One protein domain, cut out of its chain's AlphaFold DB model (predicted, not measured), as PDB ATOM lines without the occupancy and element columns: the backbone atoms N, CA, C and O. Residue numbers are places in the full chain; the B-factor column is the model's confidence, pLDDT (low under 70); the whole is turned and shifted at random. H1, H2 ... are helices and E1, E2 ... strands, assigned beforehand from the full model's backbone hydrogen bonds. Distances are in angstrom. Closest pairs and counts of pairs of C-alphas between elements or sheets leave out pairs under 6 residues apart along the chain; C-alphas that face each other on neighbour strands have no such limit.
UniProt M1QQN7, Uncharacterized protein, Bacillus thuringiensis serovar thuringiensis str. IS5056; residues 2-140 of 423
ATOM      1  N   GLU A   2      17.418  51.094  23.422       71.19
ATOM      2  CA  GLU A   2      16.177  50.399  23.081       71.19
ATOM      3  C   GLU A   2      16.181  49.042  23.790       71.19
ATOM      4  O   GLU A   2      17.154  48.297  23.687       71.19
ATOM      5  N   TYR A   3      15.123  48.745  24.543       84.62
ATOM      6  CA  TYR A   3      14.988  47.476  25.253       84.62
ATOM      7  C   TYR A   3      14.315  46.444  24.358       84.62
ATOM      8  O   TYR A   3      13.303  46.733  23.719       84.62
ATOM      9  N   ARG A   4      14.864  45.229  24.339       86.25
ATOM     10  CA  ARG A   4      14.271  44.081  23.651       86.25
ATOM     11  C   ARG A   4      13.693  43.123  24.675       86.25
ATOM     12  O   ARG A   4      14.335  42.822  25.676       86.25
ATOM     13  N   PHE A   5      12.488  42.651  24.397       89.50
ATOM     14  CA  PHE A   5      11.759  41.727  25.252       89.50
ATOM     15  C   PHE A   5      11.710  40.366  24.570       89.50
ATOM     16  O   PHE A   5      11.328  40.270  23.404       89.50
ATOM     17  N   PHE A   6      12.090  39.328  25.305       92.56
ATOM     18  CA  PHE A   6      12.036  37.948  24.846       92.56
ATOM     19  C   PHE A   6      11.159  37.157  25.807       92.56
ATOM     20  O   PHE A   6      11.315  37.267  27.022       92.56
ATOM     21  N   VAL A   7      10.232  36.375  25.260       92.06
ATOM     22  CA  VAL A   7       9.446  35.396  26.013       92.06
ATOM     23  C   VAL A   7       9.910  34.029  25.549       92.06
ATOM     24  O   VAL A   7       9.851  33.728  24.359       92.06
ATOM     25  N   LEU A   8      10.407  33.226  26.485       91.50
ATOM     26  CA  LEU A   8      10.845  31.866  26.223       91.50
ATOM     27  C   LEU A   8       9.897  30.916  26.943       91.50
ATOM     28  O   LEU A   8       9.671  31.057  28.144       91.50
ATOM     29  N   VAL A   9       9.357  29.952  26.205       89.19
ATOM     30  CA  VAL A   9       8.488  28.912  26.750       89.19
ATOM     31  C   VAL A   9       9.211  27.584  26.601       89.19
ATOM     32  O   VAL A   9       9.589  27.190  25.502       89.19
ATOM     33  N   GLN A  10       9.446  26.909  27.721       85.12
ATOM     34  CA  GLN A  10      10.081  25.598  27.717       85.12
ATOM     35  C   GLN A  10       9.081  24.535  27.242       85.12
ATOM     36  O   GLN A  10       8.064  24.310  27.899       85.12
ATOM     37  N   LEU A  11       9.392  23.884  26.115       81.25
ATOM     38  CA  LEU A  11       8.553  22.844  25.508       81.25
ATOM     39  C   LEU A  11       8.819  21.453  26.108       81.25
ATOM     40  O   LEU A  11       7.883  20.710  26.387       81.25
ATOM     41  N   ASN A  12      10.090  21.112  26.356       65.38
ATOM     42  CA  ASN A  12      10.474  19.804  26.890       65.38
ATOM     43  C   ASN A  12      10.223  19.719  28.412       65.38
ATOM     44  O   ASN A  12      10.822  20.458  29.201       65.38
ATOM     45  N   MET A  13       9.324  18.811  28.811       52.44
ATOM     46  CA  MET A  13       8.804  18.677  30.175       52.44
ATOM     47  C   MET A  13       9.519  17.645  31.065       52.44
ATOM     48  O   MET A  13       9.163  17.545  32.235       52.44
ATOM     49  N   GLU A  14      10.558  16.935  30.619       48.84
ATOM     50  CA  GLU A  14      11.329  16.060  31.533       48.84
ATOM     51  C   GLU A  14      11.974  16.830  32.693       48.84
ATOM     52  O   GLU A  14      12.062  16.345  33.819       48.84
ATOM     53  N   GLN A  15      12.352  18.090  32.468       43.16
ATOM     54  CA  GLN A  15      12.838  18.955  33.546       43.16
ATOM     55  C   GLN A  15      11.721  19.439  34.488       43.16
ATOM     56  O   GLN A  15      12.016  19.844  35.613       43.16
ATOM     57  N   LYS A  16      10.447  19.355  34.076       42.44
ATOM     58  CA  LYS A  16       9.285  19.533  34.962       42.44
ATOM     59  C   LYS A  16       9.025  18.299  35.825       42.44
ATOM     60  O   LYS A  16       8.462  18.449  36.900       42.44
ATOM     61  N   GLU A  17       9.460  17.096  35.434       35.09
ATOM     62  CA  GLU A  17       9.166  15.871  36.202       35.09
ATOM     63  C   GLU A  17       9.821  15.840  37.593       35.09
ATOM     64  O   GLU A  17       9.360  15.111  38.469       35.09
ATOM     65  N   ARG A  18      10.820  16.692  37.865       40.91
ATOM     66  CA  ARG A  18      11.336  16.892  39.234       40.91
ATOM     67  C   ARG A  18      10.540  17.911  40.057       40.91
ATOM     68  O   ARG A  18      10.748  17.986  41.265       40.91
ATOM     69  N   GLN A  19       9.643  18.686  39.445       41.34
ATOM     70  CA  GLN A  19       8.854  19.737  40.089       41.34
ATOM     71  C   GLN A  19       7.480  19.908  39.397       41.34
ATOM     72  O   GLN A  19       7.289  20.811  38.589       41.34
ATOM     73  N   ILE A  20       6.509  19.094  39.838       36.78
ATOM     74  CA  ILE A  20       5.049  19.352  39.819       36.78
ATOM     75  C   ILE A  20       4.262  18.949  38.554       36.78
ATOM     76  O   ILE A  20       4.655  19.170  37.412       36.78
ATOM     77  N   ARG A  21       3.096  18.335  38.816       38.53
ATOM     78  CA  ARG A  21       2.266  17.521  37.923       38.53
ATOM     79  C   ARG A  21       0.917  18.200  37.583       38.53
ATOM     80  O   ARG A  21      -0.104  17.786  38.098       38.53
ATOM     81  N   ASN A  22       0.986  19.075  36.578       41.56
ATOM     82  CA  ASN A  22       0.029  19.313  35.479       41.56
ATOM     83  C   ASN A  22      -1.386  19.929  35.687       41.56
ATOM     84  O   ASN A  22      -2.255  19.321  36.307       41.56
ATOM     85  N   PRO A  23      -1.722  20.913  34.813       40.34
ATOM     86  CA  PRO A  23      -3.032  20.955  34.153       40.34
ATOM     87  C   PRO A  23      -2.952  21.112  32.615       40.34
ATOM     88  O   PRO A  23      -3.623  21.960  32.037       40.34
ATOM     89  N   VAL A  24      -2.165  20.281  31.918       43.22
ATOM     90  CA  VAL A  24      -2.363  19.958  30.486       43.22
ATOM     91  C   VAL A  24      -2.148  18.454  30.272       43.22
ATOM     92  O   VAL A  24      -1.079  17.978  29.884       43.22
ATOM     93  N   VAL A  25      -3.172  17.665  30.605       48.59
ATOM     94  CA  VAL A  25      -3.109  16.191  30.608       48.59
ATOM     95  C   VAL A  25      -3.054  15.603  29.189       48.59
ATOM     96  O   VAL A  25      -2.443  14.552  28.995       48.59
ATOM     97  N   GLU A  26      -3.624  16.279  28.189       45.25
ATOM     98  CA  GLU A  26      -3.670  15.782  26.804       45.25
ATOM     99  C   GLU A  26      -2.342  15.979  26.057       45.25
ATOM    100  O   GLU A  26      -1.800  15.016  25.513       45.25
ATOM    101  N   THR A  27      -1.733  17.166  26.132       48.78
ATOM    102  CA  THR A  27      -0.410  17.436  25.531       48.78
ATOM    103  C   THR A  27       0.711  16.637  26.208       48.78
ATOM    104  O   THR A  27       1.672  16.246  25.552       48.78
ATOM    105  N   TRP A  28       0.586  16.323  27.505       48.69
ATOM    106  CA  TRP A  28       1.564  15.487  28.216       48.69
ATOM    107  C   TRP A  28       1.538  14.023  27.760       48.69
ATOM    108  O   TRP A  28       2.591  13.433  27.528       48.69
ATOM    109  N   LYS A  29       0.344  13.436  27.584       54.41
ATOM    110  CA  LYS A  29       0.205  12.071  27.047       54.41
ATOM    111  C   LYS A  29       0.741  11.973  25.617       54.41
ATOM    112  O   LYS A  29       1.399  10.989  25.292       54.41
ATOM    113  N   PHE A  30       0.496  13.000  24.802       50.84
ATOM    114  CA  PHE A  30       1.056  13.114  23.457       50.84
ATOM    115  C   PHE A  30       2.592  13.175  23.491       50.84
ATOM    116  O   PHE A  30       3.238  12.333  22.877       50.84
ATOM    117  N   MET A  31       3.190  14.062  24.296       54.00
ATOM    118  CA  MET A  31       4.653  14.191  24.388       54.00
ATOM    119  C   MET A  31       5.357  12.947  24.931       54.00
ATOM    120  O   MET A  31       6.427  12.596  24.444       54.00
ATOM    121  N   LYS A  32       4.771  12.254  25.915       58.81
ATOM    122  CA  LYS A  32       5.349  11.010  26.440       58.81
ATOM    123  C   LYS A  32       5.411   9.924  25.361       58.81
ATOM    124  O   LYS A  32       6.440   9.274  25.215       58.81
ATOM    125  N   LYS A  33       4.334   9.784  24.580       58.72
ATOM    126  CA  LYS A  33       4.235   8.824  23.473       58.72
ATOM    127  C   LYS A  33       5.187   9.173  22.323       58.72
ATOM    128  O   LYS A  33       5.842   8.291  21.785       58.72
ATOM    129  N   VAL A  34       5.286  10.459  21.991       55.62
ATOM    130  CA  VAL A  34       6.225  10.991  20.993       55.62
ATOM    131  C   VAL A  34       7.676  10.707  21.406       55.62
ATOM    132  O   VAL A  34       8.458  10.218  20.598       55.62
ATOM    133  N   ARG A  35       8.027  10.907  22.684       59.25
ATOM    134  CA  ARG A  35       9.372  10.615  23.196       59.25
ATOM    135  C   ARG A  35       9.715   9.129  23.198       59.25
ATOM    136  O   ARG A  35      10.826   8.774  22.826       59.25
ATOM    137  N   GLU A  36       8.806   8.275  23.668       61.66
ATOM    138  CA  GLU A  36       9.020   6.821  23.643       61.66
ATOM    139  C   GLU A  36       9.305   6.358  22.204       61.66
ATOM    140  O   GLU A  36      10.282   5.646  21.989       61.66
ATOM    141  N   GLY A  37       8.568   6.900  21.225       59.09
ATOM    142  CA  GLY A  37       8.842   6.691  19.802       59.09
ATOM    143  C   GLY A  37      10.208   7.217  19.343       59.09
ATOM    144  O   GLY A  37      10.896   6.536  18.588       59.09
ATOM    145  N   PHE A  38      10.652   8.387  19.814       60.69
ATOM    146  CA  PHE A  38      11.961   8.945  19.450       60.69
ATOM    147  C   PHE A  38      13.145   8.218  20.064       60.69
ATOM    148  O   PHE A  38      14.135   8.014  19.375       60.69
ATOM    149  N   ALA A  39      13.062   7.817  21.331       59.22
ATOM    150  CA  ALA A  39      14.133   7.075  21.985       59.22
ATOM    151  C   ALA A  39      14.328   5.698  21.333       59.22
ATOM    152  O   ALA A  39      15.464   5.289  21.100       59.22
ATOM    153  N   GLU A  40      13.228   5.028  20.982       59.75
ATOM    154  CA  GLU A  40      13.242   3.765  20.239       59.75
ATOM    155  C   GLU A  40      13.789   3.964  18.816       59.75
ATOM    156  O   GLU A  40      14.650   3.215  18.361       59.75
ATOM    157  N   THR A  41      13.381   5.040  18.137       59.41
ATOM    158  CA  THR A  41      13.872   5.363  16.789       59.41
ATOM    159  C   THR A  41      15.356   5.751  16.789       59.41
ATOM    160  O   THR A  41      16.092   5.313  15.915       59.41
ATOM    161  N   ALA A  42      15.826   6.520  17.774       60.34
ATOM    162  CA  ALA A  42      17.211   6.984  17.875       60.34
ATOM    163  C   ALA A  42      18.199   5.861  18.226       60.34
ATOM    164  O   ALA A  42      19.313   5.853  17.707       60.34
ATOM    165  N   GLN A  43      17.804   4.898  19.070       59.97
ATOM    166  CA  GLN A  43      18.640   3.734  19.397       59.97
ATOM    167  C   GLN A  43      18.860   2.806  18.193       59.97
ATOM    168  O   GLN A  43      19.908   2.172  18.108       59.97
ATOM    169  N   ASN A  44      17.927   2.803  17.235       62.84
ATOM    170  CA  ASN A  44      17.946   1.938  16.054       62.84
ATOM    171  C   ASN A  44      18.501   2.635  14.792       62.84
ATOM    172  O   ASN A  44      18.312   2.138  13.679       62.84
ATOM    173  N   ILE A  45      19.137   3.810  14.913       71.94
ATOM    174  CA  ILE A  45      19.745   4.528  13.778       71.94
ATOM    175  C   ILE A  45      21.264   4.397  13.827       71.94
ATOM    176  O   ILE A  45      21.941   4.932  14.706       71.94
ATOM    177  N   SER A  46      21.817   3.739  12.810       69.06
ATOM    178  CA  SER A  46      23.261   3.600  12.647       69.06
ATOM    179  C   SER A  46      23.891   4.929  12.210       69.06
ATOM    180  O   SER A  46      23.457   5.554  11.241       69.06
ATOM    181  N   GLY A  47      24.938   5.369  12.919       70.25
ATOM    182  CA  GLY A  47      25.708   6.575  12.578       70.25
ATOM    183  C   GLY A  47      25.137   7.904  13.093       70.25
ATOM    184  O   GLY A  47      25.580   8.966  12.642       70.25
ATOM    185  N   MET A  48      24.174   7.863  14.020       76.31
ATOM    186  CA  MET A  48      23.664   9.051  14.709       76.31
ATOM    187  C   MET A  48      24.663   9.531  15.771       76.31
ATOM    188  O   MET A  48      25.112   8.755  16.615       76.31
ATOM    189  N   ASN A  49      25.022  10.817  15.741       77.75
ATOM    190  CA  ASN A  49      25.843  11.414  16.794       77.75
ATOM    191  C   ASN A  49      24.980  11.774  18.010       77.75
ATOM    192  O   ASN A  49      23.800  12.076  17.877       77.75
ATOM    193  N   VAL A  50      25.593  11.869  19.194       75.44
ATOM    194  CA  VAL A  50      24.902  12.270  20.441       75.44
ATOM    195  C   VAL A  50      24.243  13.657  20.337       75.44
ATOM    196  O   VAL A  50      23.278  13.947  21.033       75.44
ATOM    197  N   THR A  51      24.774  14.527  19.479       81.56
ATOM    198  CA  THR A  51      24.281  15.896  19.268       81.56
ATOM    199  C   THR A  51      23.263  16.016  18.138       81.56
ATOM    200  O   THR A  51      22.745  17.105  17.908       81.56
ATOM    201  N   ASP A  52      23.044  14.946  17.380       84.69
ATOM    202  CA  ASP A  52      22.108  14.947  16.270       84.69
ATOM    203  C   ASP A  52      20.660  14.921  16.800       84.69
ATOM    204  O   ASP A  52      20.371  14.269  17.801       84.69
ATOM    205  N   ILE A  53      19.745  15.627  16.131       86.31
ATOM    206  CA  ILE A  53      18.329  15.726  16.524       86.31
ATOM    207  C   ILE A  53      17.469  15.187  15.383       86.31
ATOM    208  O   ILE A  53      17.702  15.529  14.224       86.31
ATOM    209  N   LEU A  54      16.472  14.352  15.677       87.81
ATOM    210  CA  LEU A  54      15.565  13.831  14.651       87.81
ATOM    211  C   LEU A  54      14.742  14.972  14.031       87.81
ATOM    212  O   LEU A  54      14.225  15.830  14.744       87.81
ATOM    213  N   GLU A  55      14.578  14.989  12.706       88.38
ATOM    214  CA  GLU A  55      13.777  16.046  12.065       88.38
ATOM    215  C   GLU A  55      12.301  15.956  12.482       88.38
ATOM    216  O   GLU A  55      11.661  16.977  12.709       88.38
ATOM    217  N   GLU A  56      11.801  14.733  12.678       86.00
ATOM    218  CA  GLU A  56      10.458  14.462  13.208       86.00
ATOM    219  C   GLU A  56      10.279  15.027  14.630       86.00
ATOM    220  O   GLU A  56       9.212  15.526  14.982       86.00
ATOM    221  N   GLU A  57      11.336  15.022  15.449       84.75
ATOM    222  CA  GLU A  57      11.324  15.648  16.778       84.75
ATOM    223  C   GLU A  57      11.192  17.164  16.688       84.75
ATOM    224  O   GLU A  57      10.395  17.763  17.414       84.75
ATOM    225  N   ILE A  58      11.909  17.784  15.753       87.62
ATOM    226  CA  ILE A  58      11.801  19.221  15.498       87.62
ATOM    227  C   ILE A  58      10.391  19.571  15.006       87.62
ATOM    228  O   ILE A  58       9.802  20.527  15.509       87.62
ATOM    229  N   GLU A  59       9.842  18.805  14.061       89.00
ATOM    230  CA  GLU A  59       8.489  19.002  13.523       89.00
ATOM    231  C   GLU A  59       7.427  18.910  14.629       89.00
ATOM    232  O   GLU A  59       6.629  19.834  14.789       89.00
ATOM    233  N   ASN A  60       7.498  17.891  15.488       85.94
ATOM    234  CA  ASN A  60       6.568  17.740  16.610       85.94
ATOM    235  C   ASN A  60       6.664  18.898  17.618       85.94
ATOM    236  O   ASN A  60       5.648  19.361  18.143       85.94
ATOM    237  N   TYR A  61       7.868  19.411  17.894       87.12
ATOM    238  CA  TYR A  61       8.011  20.594  18.745       87.12
ATOM    239  C   TYR A  61       7.474  21.871  18.090       87.12
ATOM    240  O   TYR A  61       6.965  22.734  18.808       87.12
ATOM    241  N   LEU A  62       7.548  21.997  16.762       89.31
ATOM    242  CA  LEU A  62       6.966  23.124  16.031       89.31
ATOM    243  C   LEU A  62       5.433  23.108  16.085       89.31
ATOM    244  O   LEU A  62       4.835  24.160  16.292       89.31
ATOM    245  N   GLU A  63       4.800  21.937  16.009       88.31
ATOM    246  CA  GLU A  63       3.343  21.822  16.175       88.31
ATOM    247  C   GLU A  63       2.883  22.285  17.568       88.31
ATOM    248  O   GLU A  63       1.887  22.999  17.714       88.31
ATOM    249  N   ILE A  64       3.632  21.924  18.617       86.81
ATOM    250  CA  ILE A  64       3.355  22.380  19.988       86.81
ATOM    251  C   ILE A  64       3.612  23.891  20.116       86.81
ATOM    252  O   ILE A  64       2.845  24.601  20.779       86.81
ATOM    253  N   GLU A  65       4.680  24.394  19.490       90.62
ATOM    254  CA  GLU A  65       4.995  25.824  19.448       90.62
ATOM    255  C   GLU A  65       3.867  26.632  18.816       90.62
ATOM    256  O   GLU A  65       3.519  27.671  19.370       90.62
ATOM    257  N   ASP A  66       3.253  26.152  17.731       90.88
ATOM    258  CA  ASP A  66       2.182  26.862  17.027       90.88
ATOM    259  C   ASP A  66       0.994  27.176  17.951       90.88
ATOM    260  O   ASP A  66       0.491  28.308  17.982       90.88
ATOM    261  N   VAL A  67       0.582  26.201  18.767       88.81
ATOM    262  CA  VAL A  67      -0.508  26.368  19.741       88.81
ATOM    263  C   VAL A  67      -0.129  27.393  20.813       88.81
ATOM    264  O   VAL A  67      -0.907  28.303  21.121       88.81
ATOM    265  N   LEU A  68       1.079  27.279  21.371       89.44
ATOM    266  CA  LEU A  68       1.568  28.181  22.417       89.44
ATOM    267  C   LEU A  68       1.784  29.602  21.894       89.44
ATOM    268  O   LEU A  68       1.453  30.574  22.574       89.44
ATOM    269  N   PHE A  69       2.285  29.743  20.670       91.31
ATOM    270  CA  PHE A  69       2.452  31.027  20.009       91.31
ATOM    271  C   PHE A  69       1.106  31.734  19.837       91.31
ATOM    272  O   PHE A  69       1.014  32.934  20.099       91.31
ATOM    273  N   GLY A  70       0.045  31.000  19.482       89.69
ATOM    274  CA  GLY A  70      -1.320  31.529  19.441       89.69
ATOM    275  C   GLY A  70      -1.769  32.119  20.783       89.69
ATOM    276  O   GLY A  70      -2.277  33.243  20.826       89.69
ATOM    277  N   GLN A  71      -1.514  31.414  21.890       89.38
ATOM    278  CA  GLN A  71      -1.838  31.885  23.244       89.38
ATOM    279  C   GLN A  71      -1.031  33.131  23.635       89.38
ATOM    280  O   GLN A  71      -1.600  34.120  24.104       89.38
ATOM    281  N   VAL A  72       0.286  33.119  23.395       89.25
ATOM    282  CA  VAL A  72       1.166  34.264  23.683       89.25
ATOM    283  C   VAL A  72       0.754  35.477  22.856       89.25
ATOM    284  O   VAL A  72       0.674  36.579  23.392       89.25
ATOM    285  N   ARG A  73       0.441  35.296  21.570       87.69
ATOM    286  CA  ARG A  73      -0.016  36.374  20.685       87.69
ATOM    287  C   ARG A  73      -1.372  36.936  21.110       87.69
ATOM    288  O   ARG A  73      -1.580  38.138  20.983       87.69
ATOM    289  N   GLY A  74      -2.264  36.101  21.646       86.06
ATOM    290  CA  GLY A  74      -3.530  36.551  22.228       86.06
ATOM    291  C   GLY A  74      -3.332  37.530  23.390       86.06
ATOM    292  O   GLY A  74      -4.036  38.533  23.471       86.06
ATOM    293  N   ALA A  75      -2.337  37.285  24.250       84.00
ATOM    294  CA  ALA A  75      -1.987  38.181  25.356       84.00
ATOM    295  C   ALA A  75      -1.112  39.375  24.921       84.00
ATOM    296  O   ALA A  75      -1.252  40.481  25.442       84.00
ATOM    297  N   PHE A  76      -0.219  39.163  23.953       84.81
ATOM    298  CA  PHE A  76       0.745  40.139  23.449       84.81
ATOM    299  C   PHE A  76       0.661  40.223  21.912       84.81
ATOM    300  O   PHE A  76       1.455  39.577  21.216       84.81
ATOM    301  N   PRO A  77      -0.247  41.052  21.351       78.25
ATOM    302  CA  PRO A  77      -0.551  41.071  19.912       78.25
ATOM    303  C   PRO A  77       0.642  41.357  18.990       78.25
ATOM    304  O   PRO A  77       0.681  40.880  17.858       78.25
ATOM    305  N   ASN A  78       1.635  42.099  19.490       80.31
ATOM    306  CA  ASN A  78       2.837  42.490  18.747       80.31
ATOM    307  C   ASN A  78       3.981  41.460  18.827       80.31
ATOM    308  O   ASN A  78       5.102  41.749  18.401       80.31
ATOM    309  N   THR A  79       3.729  40.272  19.381       86.38
ATOM    310  CA  THR A  79       4.734  39.205  19.481       86.38
ATOM    311  C   THR A  79       5.087  38.652  18.105       86.38
ATOM    312  O   THR A  79       4.224  38.447  17.251       86.38
ATOM    313  N   ARG A  80       6.377  38.379  17.893       89.88
ATOM    314  CA  ARG A  80       6.912  37.764  16.673       89.88
ATOM    315  C   ARG A  80       7.733  36.539  17.044       89.88
ATOM    316  O   ARG A  80       8.425  36.559  18.061       89.88
ATOM    317  N   ARG A  81       7.699  35.509  16.197       90.44
ATOM    318  CA  ARG A  81       8.568  34.337  16.351       90.44
ATOM    319  C   ARG A  81      10.035  34.735  16.266       90.44
ATOM    320  O   ARG A  81      10.421  35.569  15.438       90.44
ATOM    321  N   ALA A  82      10.853  34.126  17.117       88.19
ATOM    322  CA  ALA A  82      12.294  34.288  17.050       88.19
ATOM    323  C   ALA A  82      12.828  33.624  15.770       88.19
ATOM    324  O   ALA A  82      12.457  32.504  15.433       88.19
ATOM    325  N   LYS A  83      13.710  34.324  15.052       87.81
ATOM    326  CA  LYS A  83      14.479  33.744  13.944       87.81
ATOM    327  C   LYS A  83      15.756  33.100  14.501       87.81
ATOM    328  O   LYS A  83      16.217  33.546  15.554       87.81
ATOM    329  N   PRO A  84      16.406  32.165  13.784       85.81
ATOM    330  CA  PRO A  84      17.697  31.609  14.201       85.81
ATOM    331  C   PRO A  84      18.735  32.683  14.557       85.81
ATOM    332  O   PRO A  84      19.394  32.594  15.588       85.81
ATOM    333  N   ALA A  85      18.803  33.766  13.776       84.69
ATOM    334  CA  ALA A  85      19.674  34.908  14.057       84.69
ATOM    335  C   ALA A  85      19.358  35.610  15.395       84.69
ATOM    336  O   ALA A  85      20.266  36.094  16.068       84.69
ATOM    337  N   THR A  86      18.084  35.657  15.800       87.69
ATOM    338  CA  THR A  86      17.667  36.194  17.104       87.69
ATOM    339  C   THR A  86      18.146  35.289  18.233       87.69
ATOM    340  O   THR A  86      18.708  35.785  19.203       87.69
ATOM    341  N   THR A  87      17.974  33.972  18.097       87.38
ATOM    342  CA  THR A  87      18.441  32.997  19.094       87.38
ATOM    343  C   THR A  87      19.961  33.038  19.236       87.38
ATOM    344  O   THR A  87      20.460  33.131  20.357       87.38
ATOM    345  N   ARG A  88      20.692  33.083  18.111       87.94
ATOM    346  CA  ARG A  88      22.149  33.284  18.088       87.94
ATOM    347  C   ARG A  88      22.545  34.542  18.842       87.94
ATOM    348  O   ARG A  88      23.435  34.488  19.677       87.94
ATOM    349  N   PHE A  89      21.877  35.661  18.553       88.38
ATOM    350  CA  PHE A  89      22.140  36.925  19.229       88.38
ATOM    351  C   PHE A  89      21.966  36.788  20.742       88.38
ATOM    352  O   PHE A  89      22.890  37.126  21.463       88.38
ATOM    353  N   VAL A  90      20.836  36.266  21.231       89.31
ATOM    354  CA  VAL A  90      20.589  36.160  22.683       89.31
ATOM    355  C   VAL A  90      21.629  35.268  23.364       89.31
ATOM    356  O   VAL A  90      22.111  35.607  24.442       89.31
ATOM    357  N   PHE A  91      22.000  34.156  22.729       90.31
ATOM    358  CA  PHE A  91      23.001  33.238  23.264       90.31
ATOM    359  C   PHE A  91      24.397  33.874  23.300       90.31
ATOM    360  O   PHE A  91      25.031  33.941  24.345       90.31
ATOM    361  N   HIS A  92      24.850  34.407  22.170       89.44
ATOM    362  CA  HIS A  92      26.176  34.998  22.007       89.44
ATOM    363  C   HIS A  92      26.362  36.302  22.787       89.44
ATOM    364  O   HIS A  92      27.437  36.574  23.321       89.44
ATOM    365  N   HIS A  93      25.297  37.099  22.900       91.44
ATOM    366  CA  HIS A  93      25.273  38.310  23.716       91.44
ATOM    367  C   HIS A  93      25.637  38.001  25.167       91.44
ATOM    368  O   HIS A  93      26.272  38.823  25.812       91.44
ATOM    369  N   ASN A  94      25.325  36.796  25.662       93.25
ATOM    370  CA  ASN A  94      25.703  36.370  27.006       93.25
ATOM    371  C   ASN A  94      27.218  36.454  27.253       93.25
ATOM    372  O   ASN A  94      27.628  36.864  28.337       93.25
ATOM    373  N   PHE A  95      28.010  36.122  26.233       93.00
ATOM    374  CA  PHE A  95      29.474  36.077  26.254       93.00
ATOM    375  C   PHE A  95      30.127  37.390  25.794       93.00
ATOM    376  O   PHE A  95      31.301  37.610  26.039       93.00
ATOM    377  N   THR A  96      29.371  38.293  25.169       91.69
ATOM    378  CA  THR A  96      29.900  39.533  24.562       91.69
ATOM    379  C   THR A  96      29.333  40.807  25.193       91.69
ATOM    380  O   THR A  96      29.442  41.903  24.640       91.69
ATOM    381  N   ARG A  97      28.705  40.699  26.371       91.69
ATOM    382  CA  ARG A  97      28.109  41.849  27.066       91.69
ATOM    383  C   ARG A  97      29.148  42.926  27.326       91.69
ATOM    384  O   ARG A  97      30.143  42.662  27.986       91.69
ATOM    385  N   GLY A  98      28.871  44.155  26.901       89.38
ATOM    386  CA  GLY A  98      29.769  45.294  27.120       89.38
ATOM    387  C   GLY A  98      30.930  45.398  26.139       89.38
ATOM    388  O   GLY A  98      31.703  46.339  26.262       89.38
ATOM    389  N   MET A  99      31.010  44.491  25.166       90.81
ATOM    390  CA  MET A  99      31.954  44.527  24.048       90.81
ATOM    391  C   MET A  99      31.255  45.045  22.779       90.81
ATOM    392  O   MET A  99      30.042  45.301  22.784       90.81
ATOM    393  N   LYS A 100      31.999  45.218  21.681       83.06
ATOM    394  CA  LYS A 100      31.450  45.657  20.389       83.06
ATOM    395  C   LYS A 100      30.381  44.668  19.892       83.06
ATOM    396  O   LYS A 100      30.613  43.466  19.787       83.06
ATOM    397  N   GLU A 101      29.178  45.172  19.580       70.44
ATOM    398  CA  GLU A 101      28.086  44.329  19.063       70.44
ATOM    399  C   GLU A 101      28.491  43.767  17.691       70.44
ATOM    400  O   GLU A 101      28.692  44.512  16.732       70.44
ATOM    401  N   LEU A 102      28.611  42.443  17.598       64.75
ATOM    402  CA  LEU A 102      28.964  41.761  16.355       64.75
ATOM    403  C   LEU A 102      27.815  41.809  15.339       64.75
ATOM    404  O   LEU A 102      26.628  41.792  15.689       64.75
ATOM    405  N   ASN A 103      28.176  41.833  14.054       62.97
ATOM    406  CA  ASN A 103      27.216  41.874  12.956       62.97
ATOM    407  C   ASN A 103      26.233  40.697  13.045       62.97
ATOM    408  O   ASN A 103      26.609  39.530  13.190       62.97
ATOM    409  N   ARG A 104      24.932  40.995  12.935       64.62
ATOM    410  CA  ARG A 104      23.904  39.951  12.921       64.62
ATOM    411  C   ARG A 104      23.958  39.204  11.602       64.62
ATOM    412  O   ARG A 104      23.431  39.682  10.599       64.62
ATOM    413  N   ASN A 105      24.524  38.003  11.626       69.44
ATOM    414  CA  ASN A 105      24.404  37.083  10.509       69.44
ATOM    415  C   ASN A 105      22.934  36.641  10.374       69.44
ATOM    416  O   ASN A 105      22.461  35.761  11.095       69.44
ATOM    417  N   GLN A 106      22.193  37.290   9.470       69.56
ATOM    418  CA  GLN A 106      20.781  36.980   9.222       69.56
ATOM    419  C   GLN A 106      20.585  35.595   8.593       69.56
ATOM    420  O   GLN A 106      19.513  35.011   8.745       69.56
ATOM    421  N   ASN A 107      21.627  35.060   7.952       70.94
ATOM    422  CA  ASN A 107      21.615  33.786   7.239       70.94
ATOM    423  C   ASN A 107      22.292  32.664   8.037       70.94
ATOM    424  O   ASN A 107      22.707  31.663   7.453       70.94
ATOM    425  N   TRP A 108      22.426  32.825   9.357       75.62
ATOM    426  CA  TRP A 108      23.029  31.801  10.201       75.62
ATOM    427  C   TRP A 108      22.260  30.480  10.102       75.62
ATOM    428  O   TRP A 108      21.044  30.432  10.320       75.62
ATOM    429  N   LYS A 109      22.986  29.408   9.778       75.00
ATOM    430  CA  LYS A 109      22.461  28.045   9.725       75.00
ATOM    431  C   LYS A 109      22.912  27.313  10.981       75.00
ATOM    432  O   LYS A 109      24.098  27.151  11.206       75.00
ATOM    433  N   VAL A 110      21.946  26.847  11.769       77.50
ATOM    434  CA  VAL A 110      22.184  26.103  13.023       77.50
ATOM    435  C   VAL A 110      22.875  24.754  12.766       77.50
ATOM    436  O   VAL A 110      23.546  24.212  13.638       77.50
ATOM    437  N   GLY A 111      22.692  24.200  11.567       85.12
ATOM    438  CA  GLY A 111      23.220  22.903  11.169       85.12
ATOM    439  C   GLY A 111      22.695  22.458   9.806       85.12
ATOM    440  O   GLY A 111      21.932  23.180   9.152       85.12
ATOM    441  N   SER A 112      23.072  21.248   9.401       88.00
ATOM    442  CA  SER A 112      22.683  20.618   8.136       88.00
ATOM    443  C   SER A 112      21.790  19.403   8.368       88.00
ATOM    444  O   SER A 112      22.033  18.624   9.287       88.00
ATOM    445  N   THR A 113      20.788  19.209   7.516       89.94
ATOM    446  CA  THR A 113      19.995  17.974   7.511       89.94
ATOM    447  C   THR A 113      20.760  16.880   6.768       89.94
ATOM    448  O   THR A 113      21.200  17.086   5.637       89.94
ATOM    449  N   VAL A 114      20.908  15.725   7.405       89.12
ATOM    450  CA  VAL A 114      21.542  14.515   6.876       89.12
ATOM    451  C   VAL A 114      20.497  13.401   6.858       89.12
ATOM    452  O   VAL A 114      19.646  13.321   7.742       89.12
ATOM    453  N   THR A 115      20.545  12.543   5.845       88.94
ATOM    454  CA  THR A 115      19.694  11.350   5.777       88.94
ATOM    455  C   THR A 115      20.496  10.148   6.256       88.94
ATOM    456  O   THR A 115      21.518   9.820   5.654       88.94
ATOM    457  N   LEU A 116      20.039   9.502   7.324       85.81
ATOM    458  CA  LEU A 116      20.596   8.263   7.869       85.81
ATOM    459  C   LEU A 116      19.659   7.085   7.570       85.81
ATOM    460  O   LEU A 116      18.536   7.281   7.107       85.81
ATOM    461  N   GLN A 117      20.124   5.861   7.808       82.75
ATOM    462  CA  GLN A 117      19.303   4.654   7.704       82.75
ATOM    463  C   GLN A 117      19.099   4.052   9.095       82.75
ATOM    464  O   GLN A 117      20.045   3.970   9.881       82.75
ATOM    465  N   ASN A 118      17.866   3.644   9.395       78.38
ATOM    466  CA  ASN A 118      17.599   2.809  10.562       78.38
ATOM    467  C   ASN A 118      18.024   1.349  10.294       78.38
ATOM    468  O   ASN A 118      18.324   0.979   9.157       78.38
ATOM    469  N   GLU A 119      18.026   0.511  11.329       72.44
ATOM    470  CA  GLU A 119      18.347  -0.923  11.227       72.44
ATOM    471  C   GLU A 119      17.433  -1.698  10.257       72.44
ATOM    472  O   GLU A 119      17.835  -2.720   9.702       72.44
ATOM    473  N   GLU A 120      16.234  -1.184   9.979       72.38
ATOM    474  CA  GLU A 120      15.275  -1.741   9.014       72.38
ATOM    475  C   GLU A 120      15.492  -1.229   7.569       72.38
ATOM    476  O   GLU A 120      14.717  -1.551   6.667       72.38
ATOM    477  N   GLY A 121      16.525  -0.411   7.323       73.12
ATOM    478  CA  GLY A 121      16.859   0.153   6.009       73.12
ATOM    479  C   GLY A 121      16.007   1.355   5.571       73.12
ATOM    480  O   GLY A 121      16.138   1.837   4.443       73.12
ATOM    481  N   LYS A 122      15.139   1.877   6.442       80.38
ATOM    482  CA  LYS A 122      14.324   3.072   6.202       80.38
ATOM    483  C   LYS A 122      15.164   4.339   6.367       80.38
ATOM    484  O   LYS A 122      15.900   4.504   7.338       80.38
ATOM    485  N   ALA A 123      15.012   5.264   5.421       83.38
ATOM    486  CA  ALA A 123      15.663   6.567   5.467       83.38
ATOM    487  C   ALA A 123      15.025   7.470   6.538       83.38
ATOM    488  O   ALA A 123      13.824   7.740   6.491       83.38
ATOM    489  N   VAL A 124      15.843   7.970   7.462       86.19
ATOM    490  CA  VAL A 124      15.458   8.903   8.526       86.19
ATOM    491  C   VAL A 124      16.221  10.212   8.343       86.19
ATOM    492  O   VAL A 124      17.427  10.210   8.102       86.19
ATOM    493  N   LYS A 125      15.520  11.346   8.432       90.25
ATOM    494  CA  LYS A 125      16.139  12.674   8.367       90.25
ATOM    495  C   LYS A 125      16.544  13.133   9.757       90.25
ATOM    496  O   LYS A 125      15.767  13.028  10.706       90.25
ATOM    497  N   VAL A 126      17.755  13.657   9.845       89.62
ATOM    498  CA  VAL A 126      18.380  14.052  11.097       89.62
ATOM    499  C   VAL A 126      19.056  15.404  10.917       89.62
ATOM    500  O   VAL A 126      19.803  15.619   9.960       89.62
ATOM    501  N   ARG A 127      18.837  16.317  11.858       89.75
ATOM    502  CA  ARG A 127      19.508  17.606  11.917       89.75
ATOM    503  C   ARG A 127      20.813  17.455  12.681       89.75
ATOM    504  O   ARG A 127      20.805  17.203  13.883       89.75
ATOM    505  N   ARG A 128      21.931  17.687  11.995       89.31
ATOM    506  CA  ARG A 128      23.267  17.741  12.592       89.31
ATOM    507  C   ARG A 128      23.665  19.191  12.873       89.31
ATOM    508  O   ARG A 128      23.821  19.947  11.907       89.31
ATOM    509  N   PRO A 129      23.815  19.605  14.145       87.56
ATOM    510  CA  PRO A 129      24.294  20.940  14.489       87.56
ATOM    511  C   PRO A 129      25.729  21.178  14.008       87.56
ATOM    512  O   PRO A 129      26.547  20.257  13.998       87.56
ATOM    513  N   ASP A 130      26.046  22.421  13.652       87.31
ATOM    514  CA  ASP A 130      27.427  22.821  13.371       87.31
ATOM    515  C   ASP A 130      28.161  23.122  14.685       87.31
ATOM    516  O   ASP A 130      28.008  24.189  15.281       87.31
ATOM    517  N   LEU A 131      28.942  22.155  15.170       83.12
ATOM    518  CA  LEU A 131      29.651  22.277  16.445       83.12
ATOM    519  C   LEU A 131      30.750  23.348  16.419       83.12
ATOM    520  O   LEU A 131      31.003  23.959  17.454       83.12
ATOM    521  N   GLN A 132      31.389  23.591  15.270       83.44
ATOM    522  CA  GLN A 132      32.440  24.608  15.170       83.44
ATOM    523  C   GLN A 132      31.845  26.002  15.356       83.44
ATOM    524  O   GLN A 132      32.348  26.784  16.160       83.44
ATOM    525  N   GLU A 133      30.725  26.272  14.687       81.88
ATOM    526  CA  GLU A 133      29.950  27.499  14.883       81.88
ATOM    527  C   GLU A 133      29.505  27.655  16.343       81.88
ATOM    528  O   GLU A 133      29.643  28.733  16.912       81.88
ATOM    529  N   MET A 134      29.025  26.586  16.992       81.94
ATOM    530  CA  MET A 134      28.597  26.659  18.398       81.94
ATOM    531  C   MET A 134      29.747  27.001  19.352       81.94
ATOM    532  O   MET A 134      29.549  27.805  20.262       81.94
ATOM    533  N   VAL A 135      30.943  26.446  19.134       83.50
ATOM    534  CA  VAL A 135      32.137  26.768  19.935       83.50
ATOM    535  C   VAL A 135      32.528  28.235  19.766       83.50
ATOM    536  O   VAL A 135      32.802  28.907  20.760       83.50
ATOM    537  N   GLN A 136      32.467  28.768  18.542       83.12
ATOM    538  CA  GLN A 136      32.741  30.186  18.278       83.12
ATOM    539  C   GLN A 136      31.767  31.127  19.005       83.12
ATOM    540  O   GLN A 136      32.137  32.245  19.360       83.12
ATOM    541  N   LEU A 137      30.525  30.695  19.268       84.19
ATOM    542  CA  LEU A 137      29.567  31.493  20.045       84.19
ATOM    543  C   LEU A 137      29.931  31.600  21.531       84.19
ATOM    544  O   LEU A 137      29.424  32.489  22.215       84.19
ATOM    545  N   THR A 138      30.756  30.685  22.032       87.44
ATOM    546  CA  THR A 138      31.183  30.626  23.435       87.44
ATOM    547  C   THR A 138      32.654  30.981  23.620       87.44
ATOM    548  O   THR A 138      33.175  30.806  24.718       87.44
ATOM    549  N   ASP A 139      33.326  31.445  22.565       87.81
ATOM    550  CA  ASP A 139      34.755  31.761  22.570       87.81
ATOM    551  C   ASP A 139      35.027  33.044  23.370       87.81
ATOM    552  O   ASP A 139      35.059  34.163  22.853       87.81
ATOM    553  N   THR A 140      35.060  32.895  24.691       92.19
ATOM    554  CA  THR A 140      35.249  33.968  25.666       92.19
ATOM    555  C   THR A 140      35.801  33.364  26.947       92.19
ATOM    556  O   THR A 140      35.237  32.418  27.502       92.19
TER     557      THR A 140
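What this domain is: This is residues 2 to 140 of the 423 residues of an uncharacterized protein of Bacillus thuringiensis serovar thuringiensis str. IS5056 (UniProt M1QQN7). An open, loose frame: the hairpin of strands E1 and E2 makes part of one side, and the helices H1 and H2 run away from it side by side, with the start of H2 at E2. H3 and H4 meet beyond the other end of the hairpin, and the link from H2 to H3 closes the frame, while residues 15 to 26 stick out. The printed part has 139 residues, with H1, H2, H3, E1, E2 and H4 in chain order; the sheet is antiparallel and the class is mostly helix. The whole is loose, with a radius of gyration of the C-alphas of 17.8 A and spans of 52 by 39 by 27 A.

Where its parts are: E1, residues 111 to 117, and E2, residues 123 to 129, each measure 19.0 A. H2, residues 55 to 75, measures 30.3 A from C-alpha 55 at (13.777, 16.046, 12.065). H1, residues 25 to 43, measures 27.5 A from C-alpha 25 at (-3.109, 16.191, 30.608). H3, residues 84 to 96, measures 17.9 A; H4, residues 131 to 137, measures 9.9 A and ends at (29.567, 31.493, 20.045).

How they stand to each other: E1 and E2 form a hairpin, antiparallel at 151 degrees, with N 114 and O 126 within hydrogen-bond range at 2.8 A. The closest C-alphas of H2 and E2 are those of Glu 55 and Val 126, 5.1 A apart. Residues 53 to 54 pair antiparallel with residues 126 to 127 of E2. H2 has a kink of 29 degrees near residue 67. H1 and H2 are close but not clearly touching, closest at C-alphas 38 and 57, 7.2 A, with a shallow tilt of 24 degrees, opposite ways. H3 and H4 touch, closest at C-alphas 92 and 137, 5.3 A, at a steep tilt of 56 degrees, the same way. H2 and H3 are apart. Every O i to N i+4 pair is within hydrogen-bond range in H1 and H4, against 16 of 17 in H2 and 7 of 9 in H3.

The domain as a whole: The two C-alphas farthest apart, those of Glu 2 and Glu 120, are 54.0 A apart. The printed part has no cut. The links H1 to H2 and H3 to E1 are long. Residues 12 to 44, 46 and 102 to 106 are under pLDDT 70.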